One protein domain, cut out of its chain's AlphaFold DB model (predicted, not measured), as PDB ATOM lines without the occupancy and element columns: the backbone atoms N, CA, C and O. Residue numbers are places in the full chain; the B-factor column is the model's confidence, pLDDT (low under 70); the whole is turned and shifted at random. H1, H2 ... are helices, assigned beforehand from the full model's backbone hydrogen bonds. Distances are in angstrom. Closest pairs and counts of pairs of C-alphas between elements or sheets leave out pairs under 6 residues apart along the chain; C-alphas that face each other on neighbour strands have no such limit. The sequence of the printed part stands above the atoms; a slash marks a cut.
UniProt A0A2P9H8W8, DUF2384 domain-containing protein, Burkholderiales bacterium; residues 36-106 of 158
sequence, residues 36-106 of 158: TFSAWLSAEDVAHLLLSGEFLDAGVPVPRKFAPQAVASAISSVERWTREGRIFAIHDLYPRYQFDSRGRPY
ATOM      1  N   THR A  36      54.286  28.865  26.652       55.09
ATOM      2  CA  THR A  36      54.854  28.774  25.309       55.09
ATOM      3  C   THR A  36      53.726  29.014  24.326       55.09
ATOM      4  O   THR A  36      52.812  28.199  24.216       55.09
ATOM      5  N   PHE A  37      53.770  30.149  23.647       58.25
ATOM      6  CA  PHE A  37      52.868  30.423  22.544       58.25
ATOM      7  C   PHE A  37      53.276  29.566  21.340       58.25
ATOM      8  O   PHE A  37      54.466  29.436  21.045       58.25
ATOM      9  N   SER A  38      52.302  28.969  20.658       74.31
ATOM     10  CA  SER A  38      52.523  28.279  19.387       74.31
ATOM     11  C   SER A  38      53.019  29.249  18.308       74.31
ATOM     12  O   SER A  38      52.888  30.466  18.425       74.31
ATOM     13  N   ALA A  39      53.578  28.707  17.221       86.12
ATOM     14  CA  ALA A  39      53.985  29.506  16.059       86.12
ATOM     15  C   ALA A  39      52.805  30.249  15.396       86.12
ATOM     16  O   ALA A  39      53.017  31.247  14.712       86.12
ATOM     17  N   TRP A  40      51.581  29.779  15.637       91.06
ATOM     18  CA  TRP A  40      50.318  30.367  15.205       91.06
ATOM     19  C   TRP A  40      49.450  30.642  16.427       91.06
ATOM     20  O   TRP A  40      49.395  29.806  17.324       91.06
ATOM     21  N   LEU A  41      48.793  31.790  16.470       95.44
ATOM     22  CA  LEU A  41      48.027  32.280  17.611       95.44
ATOM     23  C   LEU A  41      46.565  32.457  17.224       95.44
ATOM     24  O   LEU A  41      46.279  32.923  16.127       95.44
ATOM     25  N   SER A  42      45.646  32.157  18.135       96.19
ATOM     26  CA  SER A  42      44.275  32.668  18.035       96.19
ATOM     27  C   SER A  42      44.234  34.180  18.313       96.19
ATOM     28  O   SER A  42      45.172  34.733  18.895       96.19
ATOM     29  N   ALA A  43      43.137  34.861  17.968       96.62
ATOM     30  CA  ALA A  43      42.941  36.264  18.361       96.62
ATOM     31  C   ALA A  43      42.999  36.451  19.892       96.62
ATOM     32  O   ALA A  43      43.572  37.424  20.380       96.62
ATOM     33  N   GLU A  44      42.465  35.490  20.650       95.88
ATOM     34  CA  GLU A  44      42.523  35.476  22.113       95.88
ATOM     35  C   GLU A  44      43.968  35.338  22.627       95.88
ATOM     36  O   GLU A  44      44.373  36.048  23.549       95.88
ATOM     37  N   ASP A  45      44.796  34.498  22.001       96.25
ATOM     38  CA  ASP A  45      46.213  34.390  22.362       96.25
ATOM     39  C   ASP A  45      46.985  35.686  22.105       96.25
ATOM     40  O   ASP A  45      47.811  36.073  22.938       96.25
ATOM     41  N   VAL A  46      46.708  36.367  20.987       97.00
ATOM     42  CA  VAL A  46      47.291  37.685  20.693       97.00
ATOM     43  C   VAL A  46      46.825  38.714  21.725       97.00
ATOM     44  O   VAL A  46      47.652  39.444  22.269       97.00
ATOM     45  N   ALA A  47      45.534  38.729  22.064       97.19
ATOM     46  CA  ALA A  47      44.980  39.608  23.090       97.19
ATOM     47  C   ALA A  47      45.656  39.397  24.453       97.19
ATOM     48  O   ALA A  47      46.058  40.354  25.115       97.19
ATOM     49  N   HIS A  48      45.871  38.143  24.854       96.62
ATOM     50  CA  HIS A  48      46.623  37.820  26.063       96.62
ATOM     51  C   HIS A  48      48.077  38.292  26.016       96.62
ATOM     52  O   HIS A  48      48.607  38.728  27.041       96.62
ATOM     53  N   LEU A  49      48.738  38.179  24.861       95.75
ATOM     54  CA  LEU A  49      50.111  38.645  24.687       95.75
ATOM     55  C   LEU A  49      50.191  40.173  24.812       95.75
ATOM     56  O   LEU A  49      51.049  40.667  25.541       95.75
ATOM     57  N   LEU A  50      49.265  40.893  24.172       97.50
ATOM     58  CA  LEU A  50      49.150  42.350  24.242       97.50
ATOM     59  C   LEU A  50      48.922  42.833  25.677       97.50
ATOM     60  O   LEU A  50      49.701  43.633  26.190       97.50
ATOM     61  N   LEU A  51      47.904  42.293  26.352       97.69
ATOM     62  CA  LEU A  51      47.586  42.660  27.733       97.69
ATOM     63  C   LEU A  51      48.754  42.355  28.675       97.69
ATOM     64  O   LEU A  51      49.056  43.130  29.576       97.69
ATOM     65  N   SER A  52      49.465  41.246  28.459       96.56
ATOM     66  CA  SER A  52      50.676  40.957  29.234       96.56
ATOM     67  C   SER A  52      51.756  42.017  29.002       96.56
ATOM     68  O   SER A  52      52.402  42.443  29.956       96.56
ATOM     69  N   GLY A  53      51.940  42.465  27.757       96.31
ATOM     70  CA  GLY A  53      52.868  43.536  27.407       96.31
ATOM     71  C   GLY A  53      52.557  44.853  28.113       96.31
ATOM     72  O   GLY A  53      53.454  45.426  28.723       96.31
ATOM     73  N   GLU A  54      51.292  45.277  28.119       96.25
ATOM     74  CA  GLU A  54      50.847  46.517  28.774       96.25
ATOM     75  C   GLU A  54      51.185  46.553  30.272       96.25
ATOM     76  O   GLU A  54      51.697  47.554  30.775       96.25
ATOM     77  N   PHE A  55      50.981  45.441  30.985       96.12
ATOM     78  CA  PHE A  55      51.344  45.333  32.404       96.12
ATOM     79  C   PHE A  55      52.862  45.379  32.613       96.12
ATOM     80  O   PHE A  55      53.344  46.035  33.539       96.12
ATOM     81  N   LEU A  56      53.624  44.714  31.738       95.38
ATOM     82  CA  LEU A  56      55.085  44.741  31.799       95.38
ATOM     83  C   LEU A  56      55.654  46.138  31.514       95.38
ATOM     84  O   LEU A  56      56.692  46.487  32.070       95.38
ATOM     85  N   ASP A  57      55.005  46.923  30.656       94.00
ATOM     86  CA  ASP A  57      55.400  48.305  30.369       94.00
ATOM     87  C   ASP A  57      55.028  49.261  31.504       94.00
ATOM     88  O   ASP A  57      55.793  50.170  31.818       94.00
ATOM     89  N   ALA A  58      53.907  49.009  32.181       96.00
ATOM     90  CA  ALA A  58      53.526  49.719  33.400       96.00
ATOM     91  C   ALA A  58      54.375  49.330  34.629       96.00
ATOM     92  O   ALA A  58      54.227  49.933  35.691       96.00
ATOM     93  N   GLY A  59      55.261  48.332  34.515       96.12
ATOM     94  CA  GLY A  59      56.120  47.884  35.614       96.12
ATOM     95  C   GLY A  59      55.362  47.179  36.742       96.12
ATOM     96  O   GLY A  59      55.846  47.130  37.873       96.12
ATOM     97  N   VAL A  60      54.176  46.638  36.452       95.19
ATOM     98  CA  VAL A  60      53.315  45.960  37.430       95.19
ATOM     99  C   VAL A  60      53.252  44.450  37.175       95.19
ATOM    100  O   VAL A  60      53.472  43.994  36.049       95.19
ATOM    101  N   PRO A  61      52.944  43.632  38.200       96.44
ATOM    102  CA  PRO A  61      52.801  42.192  38.014       96.44
ATOM    103  C   PRO A  61      51.698  41.843  37.006       96.44
ATOM    104  O   PRO A  61      50.559  42.286  37.145       96.44
ATOM    105  N   VAL A  62      52.020  40.988  36.032       95.31
ATOM    106  CA  VAL A  62      51.033  40.453  35.082       95.31
ATOM    107  C   VAL A  62      50.067  39.522  35.831       95.31
ATOM    108  O   VAL A  62      50.518  38.569  36.481       95.31
ATOM    109  N   PRO A  63      48.744  39.749  35.767       94.75
ATOM    110  CA  PRO A  63      47.782  38.909  36.460       94.75
ATOM    111  C   PRO A  63      47.721  37.515  35.826       94.75
ATOM    112  O   PRO A  63      47.909  37.335  34.624       94.75
ATOM    113  N   ARG A  64      47.388  36.498  36.630       93.00
ATOM    114  CA  ARG A  64      47.224  35.118  36.129       93.00
ATOM    115  C   ARG A  64      46.036  34.952  35.179       93.00
ATOM    116  O   ARG A  64      46.023  34.014  34.389       93.00
ATOM    117  N   LYS A  65      45.023  35.810  35.308       94.25
ATOM    118  CA  LYS A  65      43.827  35.859  34.464       94.25
ATOM    119  C   LYS A  65      43.452  37.319  34.247       94.25
ATOM    120  O   LYS A  65      43.446  38.087  35.206       94.25
ATOM    121  N   PHE A  66      43.122  37.674  33.014       96.81
ATOM    122  CA  PHE A  66      42.585  38.991  32.686       96.81
ATOM    123  C   PHE A  66      41.060  38.986  32.797       96.81
ATOM    124  O   PHE A  66      40.423  37.938  32.670       96.81
ATOM    125  N   ALA A  67      40.474  40.158  33.042       97.19
ATOM    126  CA  ALA A  67      39.025  40.316  33.019       97.19
ATOM    127  C   ALA A  67      38.482  40.057  31.596       97.19
ATOM    128  O   ALA A  67      39.100  40.528  30.636       97.19
ATOM    129  N   PRO A  68      37.327  39.382  31.430       97.56
ATOM    130  CA  PRO A  68      36.771  39.078  30.107       97.56
ATOM    131  C   PRO A  68      36.591  40.312  29.211       97.56
ATOM    132  O   PRO A  68      36.854  40.255  28.015       97.56
ATOM    133  N   GLN A  69      36.207  41.453  29.790       97.94
ATOM    134  CA  GLN A  69      36.021  42.705  29.051       97.94
ATOM    135  C   GLN A  69      37.344  43.258  28.502       97.94
ATOM    136  O   GLN A  69      37.372  43.789  27.394       97.94
ATOM    137  N   ALA A  70      38.445  43.099  29.244       97.69
ATOM    138  CA  ALA A  70      39.770  43.503  28.780       97.69
ATOM    139  C   ALA A  70      40.228  42.628  27.606       97.69
ATOM    140  O   ALA A  70      40.730  43.144  26.612       97.69
ATOM    141  N   VAL A  71      39.985  41.313  27.684       98.06
ATOM    142  CA  VAL A  71      40.275  40.379  26.583       98.06
ATOM    143  C   VAL A  71      39.463  40.742  25.339       98.06
ATOM    144  O   VAL A  71      40.039  40.860  24.263       98.06
ATOM    145  N   ALA A  72      38.160  41.002  25.477       98.12
ATOM    146  CA  ALA A  72      37.308  41.403  24.356       98.12
ATOM    147  C   ALA A  72      37.787  42.709  23.691       98.12
ATOM    148  O   ALA A  72      37.890  42.780  22.470       98.12
ATOM    149  N   SER A  73      38.150  43.722  24.486       98.25
ATOM    150  CA  SER A  73      38.697  44.983  23.967       98.25
ATOM    151  C   SER A  73      40.030  44.787  23.232       98.25
ATOM    152  O   SER A  73      40.259  45.377  22.170       98.25
ATOM    153  N   ALA A  74      40.896  43.916  23.753       98.12
ATOM    154  CA  ALA A  74      42.148  43.561  23.102       98.12
ATOM    155  C   ALA A  74      41.912  42.787  21.792       98.12
ATOM    156  O   ALA A  74      42.556  43.104  20.795       98.12
ATOM    157  N   ILE A  75      40.944  41.863  21.733       98.38
ATOM    158  CA  ILE A  75      40.537  41.191  20.483       98.38
ATOM    159  C   ILE A  75      40.080  42.218  19.441       98.38
ATOM    160  O   ILE A  75      40.542  42.171  18.303       98.38
ATOM    161  N   SER A  76      39.271  43.212  19.821       98.50
ATOM    162  CA  SER A  76      38.883  44.290  18.900       98.50
ATOM    163  C   SER A  76      40.084  45.087  18.375       98.50
ATOM    164  O   SER A  76      40.067  45.554  17.237       98.50
ATOM    165  N   SER A  77      41.152  45.232  19.169       98.31
ATOM    166  CA  SER A  77      42.405  45.836  18.695       98.31
ATOM    167  C   SER A  77      43.119  44.951  17.674       98.31
ATOM    168  O   SER A  77      43.582  45.474  16.661       98.31
ATOM    169  N   VAL A  78      43.147  43.631  17.884       98.00
ATOM    170  CA  VAL A  78      43.693  42.661  16.920       98.00
ATOM    171  C   VAL A  78      42.930  42.735  15.598       98.00
ATOM    172  O   VAL A  78      43.538  42.949  14.554       98.00
ATOM    173  N   GLU A  79      41.599  42.669  15.634       97.62
ATOM    174  CA  GLU A  79      40.753  42.800  14.441       97.62
ATOM    175  C   GLU A  79      40.958  44.136  13.721       97.62
ATOM    176  O   GLU A  79      40.943  44.205  12.489       97.62
ATOM    177  N   ARG A  80      41.160  45.220  14.483       98.25
ATOM    178  CA  ARG A  80      41.489  46.529  13.920       98.25
ATOM    179  C   ARG A  80      42.812  46.490  13.165       98.25
ATOM    180  O   ARG A  80      42.837  46.913  12.014       98.25
ATOM    181  N   TRP A  81      43.870  45.945  13.759       97.69
ATOM    182  CA  TRP A  81      45.175  45.825  13.103       97.69
ATOM    183  C   TRP A  81      45.126  44.950  11.852       97.69
ATOM    184  O   TRP A  81      45.783  45.278  10.866       97.69
ATOM    185  N   THR A  82      44.320  43.884  11.860       96.00
ATOM    186  CA  THR A  82      44.086  43.046  10.677       96.00
ATOM    187  C   THR A  82      43.453  43.854   9.546       96.00
ATOM    188  O   THR A  82      43.924  43.811   8.414       96.00
ATOM    189  N   ARG A  83      42.416  44.647   9.848       94.94
ATOM    190  CA  ARG A  83      41.743  45.512   8.863       94.94
ATOM    191  C   ARG A  83      42.642  46.637   8.350       94.94
ATOM    192  O   ARG A  83      42.539  47.015   7.190       94.94
ATOM    193  N   GLU A  84      43.514  47.158   9.209       95.12
ATOM    194  CA  GLU A  84      44.537  48.153   8.863       95.12
ATOM    195  C   GLU A  84      45.710  47.547   8.061       95.12
ATOM    196  O   GLU A  84      46.599  48.285   7.645       95.12
ATOM    197  N   GLY A  85      45.753  46.224   7.851       94.69
ATOM    198  CA  GLY A  85      46.835  45.544   7.127       94.69
ATOM    199  C   GLY A  85      48.166  45.491   7.884       94.69
ATOM    200  O   GLY A  85      49.203  45.192   7.298       94.69
ATOM    201  N   ARG A  86      48.154  45.779   9.190       96.56
ATOM    202  CA  ARG A  86      49.347  45.784  10.055       96.56
ATOM    203  C   ARG A  86      49.755  44.378  10.487       96.56
ATOM    204  O   ARG A  86      50.909  44.118  10.808       96.56
ATOM    205  N   ILE A  87      48.791  43.468  10.499       96.69
ATOM    206  CA  ILE A  87      48.974  42.035  10.710       96.69
ATOM    207  C   ILE A  87      48.060  41.289   9.739       96.69
ATOM    208  O   ILE A  87      47.128  41.870   9.182       96.69
ATOM    209  N   PHE A  88      48.281  39.991   9.575       95.94
ATOM    210  CA  PHE A  88      47.380  39.121   8.827       95.94
ATOM    211  C   PHE A  88      47.040  37.843   9.591       95.94
ATOM    212  O   PHE A  88      47.750  37.440  10.516       95.94
ATOM    213  N   ALA A  89      45.965  37.187   9.162       95.56
ATOM    214  CA  ALA A  89      45.573  35.866   9.629       95.56
ATOM    215  C   ALA A  89      45.371  34.915   8.444       95.56
ATOM    216  O   ALA A  89      45.013  35.341   7.345       95.56
ATOM    217  N   ILE A  90      45.573  33.621   8.680       92.69
ATOM    218  CA  ILE A  90      45.187  32.547   7.761       92.69
ATOM    219  C   ILE A  90      44.237  31.636   8.531       92.69
ATOM    220  O   ILE A  90      44.638  31.061   9.538       92.69
ATOM    221  N   HIS A  91      42.985  31.534   8.077       91.19
ATOM    222  CA  HIS A  91      41.919  30.802   8.779       91.19
ATOM    223  C   HIS A  91      41.830  31.184  10.272       91.19
ATOM    224  O   HIS A  91      41.908  30.323  11.144       91.19
ATOM    225  N   ASP A  92      41.760  32.490  10.555       92.25
ATOM    226  CA  ASP A  92      41.676  33.070  11.910       92.25
ATOM    227  C   ASP A  92      42.880  32.807  12.834       92.25
ATOM    228  O   ASP A  92      42.844  33.116  14.029       92.25
ATOM    229  N   LEU A  93      43.983  32.294  12.280       95.38
ATOM    230  CA  LEU A  93      45.242  32.097  12.989       95.38
ATOM    231  C   LEU A  93      46.299  33.116  12.565       95.38
ATOM    232  O   LEU A  93      46.586  33.310  11.382       95.38
ATOM    233  N   TYR A  94      46.932  33.718  13.562       96.75
ATOM    234  CA  TYR A  94      47.914  34.782  13.434       96.75
ATOM    235  C   TYR A  94      49.331  34.235  13.635       96.75
ATOM    236  O   TYR A  94      49.649  33.751  14.724       96.75
ATOM    237  N   PRO A  95      50.227  34.318  12.641       96.19
ATOM    238  CA  PRO A  95      51.615  33.925  12.844       96.19
ATOM    239  C   PRO A  95      52.290  34.736  13.965       96.19
ATOM    240  O   PRO A  95      52.228  35.966  13.989       96.19
ATOM    241  N   ARG A  96      52.985  34.055  14.886       96.12
ATOM    242  CA  ARG A  96      53.608  34.655  16.083       96.12
ATOM    243  C   ARG A  96      54.668  35.702  15.747       96.12
ATOM    244  O   ARG A  96      54.847  36.639  16.521       96.12
ATOM    245  N   TYR A  97      55.382  35.549  14.634       95.44
ATOM    246  CA  TYR A  97      56.479  36.444  14.246       95.44
ATOM    247  C   TYR A  97      56.018  37.862  13.876       95.44
ATOM    248  O   TYR A  97      56.848  38.759  13.754       95.44
ATOM    249  N   GLN A  98      54.710  38.074  13.705       96.56
ATOM    250  CA  GLN A  98      54.134  39.389  13.428       96.56
ATOM    251  C   GLN A  98      54.032  40.278  14.666       96.56
ATOM    252  O   GLN A  98      53.656  41.439  14.536       96.56
ATOM    253  N   PHE A  99      54.341  39.749  15.851       96.81
ATOM    254  CA  PHE A  99      54.239  40.473  17.111       96.81
ATOM    255  C   PHE A  99      55.592  40.581  17.798       96.81
ATOM    256  O   PHE A  99      56.379  39.628  17.817       96.81
ATOM    257  N   ASP A 100      55.842  41.720  18.431       94.25
ATOM    258  CA  ASP A 100      57.017  41.907  19.272       94.25
ATOM    259  C   ASP A 100      56.911  41.122  20.604       94.25
ATOM    260  O   ASP A 100      56.045  40.260  20.815       94.25
ATOM    261  N   SER A 101      57.846  41.363  21.524       90.25
ATOM    262  CA  SER A 101      57.833  40.744  22.856       90.25
ATOM    263  C   SER A 101      56.717  41.274  23.767       90.25
ATOM    264  O   SER A 101      56.438  40.656  24.793       90.25
ATOM    265  N   ARG A 102      56.075  42.389  23.397       93.25
ATOM    266  CA  ARG A 102      54.961  43.036  24.105       93.25
ATOM    267  C   ARG A 102      53.600  42.759  23.461       93.25
ATOM    268  O   ARG A 102      52.601  43.298  23.919       93.25
ATOM    269  N   GLY A 103      53.543  41.935  22.415       94.69
ATOM    270  CA  GLY A 103      52.295  41.587  21.731       94.69
ATOM    271  C   GLY A 103      51.750  42.650  20.795       94.69
ATOM    272  O   GLY A 103      50.597  42.558  20.382       94.69
ATOM    273  N   ARG A 104      52.559  43.648  20.446       96.75
ATOM    274  CA  ARG A 104      52.185  44.692  19.490       96.75
ATOM    275  C   ARG A 104      52.604  44.260  18.084       96.75
ATOM    276  O   ARG A 104      53.568  43.498  17.969       96.75
ATOM    277  N   PRO A 105      51.930  44.735  17.022       97.94
ATOM    278  CA  PRO A 105      52.372  44.497  15.653       97.94
ATOM    279  C   PRO A 105      53.843  44.880  15.468       97.94
ATOM    280  O   PRO A 105      54.302  45.907  15.973       97.94
ATOM    281  N   TYR A 106      54.597  44.014  14.799       97.56
ATOM    282  CA  TYR A 106      56.034  44.157  14.648       97.56
ATOM    283  C   TYR A 106      56.347  45.020  13.414       97.56
ATOM    284  O   TYR A 106      56.085  44.578  12.291       97.56
TER     285      TYR A 106
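Overview. This is residues 36 to 106 of the 158 residues of the protein "DUF2384 domain-containing protein" of Burkholderiales bacterium (UniProt A0A2P9H8W8). Two helices, H1 and H2, cross nearly at right angles and touch, and a long stretch without a named element, residues 84 to 106, folds back from the end of H2 to pack beside H1 with residues 102 and 103. Before H1, the short run of residues 40 to 41 pairs antiparallel with residues 94 to 95 of that stretch. The printed part has 71 residues with two named helices, H1 then H2, and no named strand; the class is all helix, though under half of the residues, 31, are in named elements. The whole is compact, with a radius of gyration of the C-alphas of 11.5 A, and spans 32 by 22 by 20 A.

Along the chain. Start at Thr 36 and read on to C-alpha 43 at (42.941, 36.264, 18.361), where H1, residues 43 to 57, begins; it runs 21.1 A to C-alpha 57. Next find C-alpha 68 at (36.771, 39.078, 30.107); from there H2, residues 68 to 83, runs 22.7 A to C-alpha 83 at (41.743, 45.512, 8.863).

Arrangement. Look at Ala 47 in H1 and Ala 74 in H2: their C-alphas, the closest of the two helices, are 4.9 A apart. H1 and H2 touch, with 18 pairs of C-alphas within 8 A. Their lines are about perpendicular, at 74 degrees. In both H1 and H2 every O i to N i+4 pair is within hydrogen-bond range.

Size, cuts and confidence. The two C-alphas farthest apart, those of Gly 59 and His 91, are 34.8 A from each other. The printed part has no cut, and the link from H1 to H2, 10 residues, is short. In the B-factor column the mean pLDDT of the printed part is 94.5; the model's confidence is under 70 at residues 36 to 37.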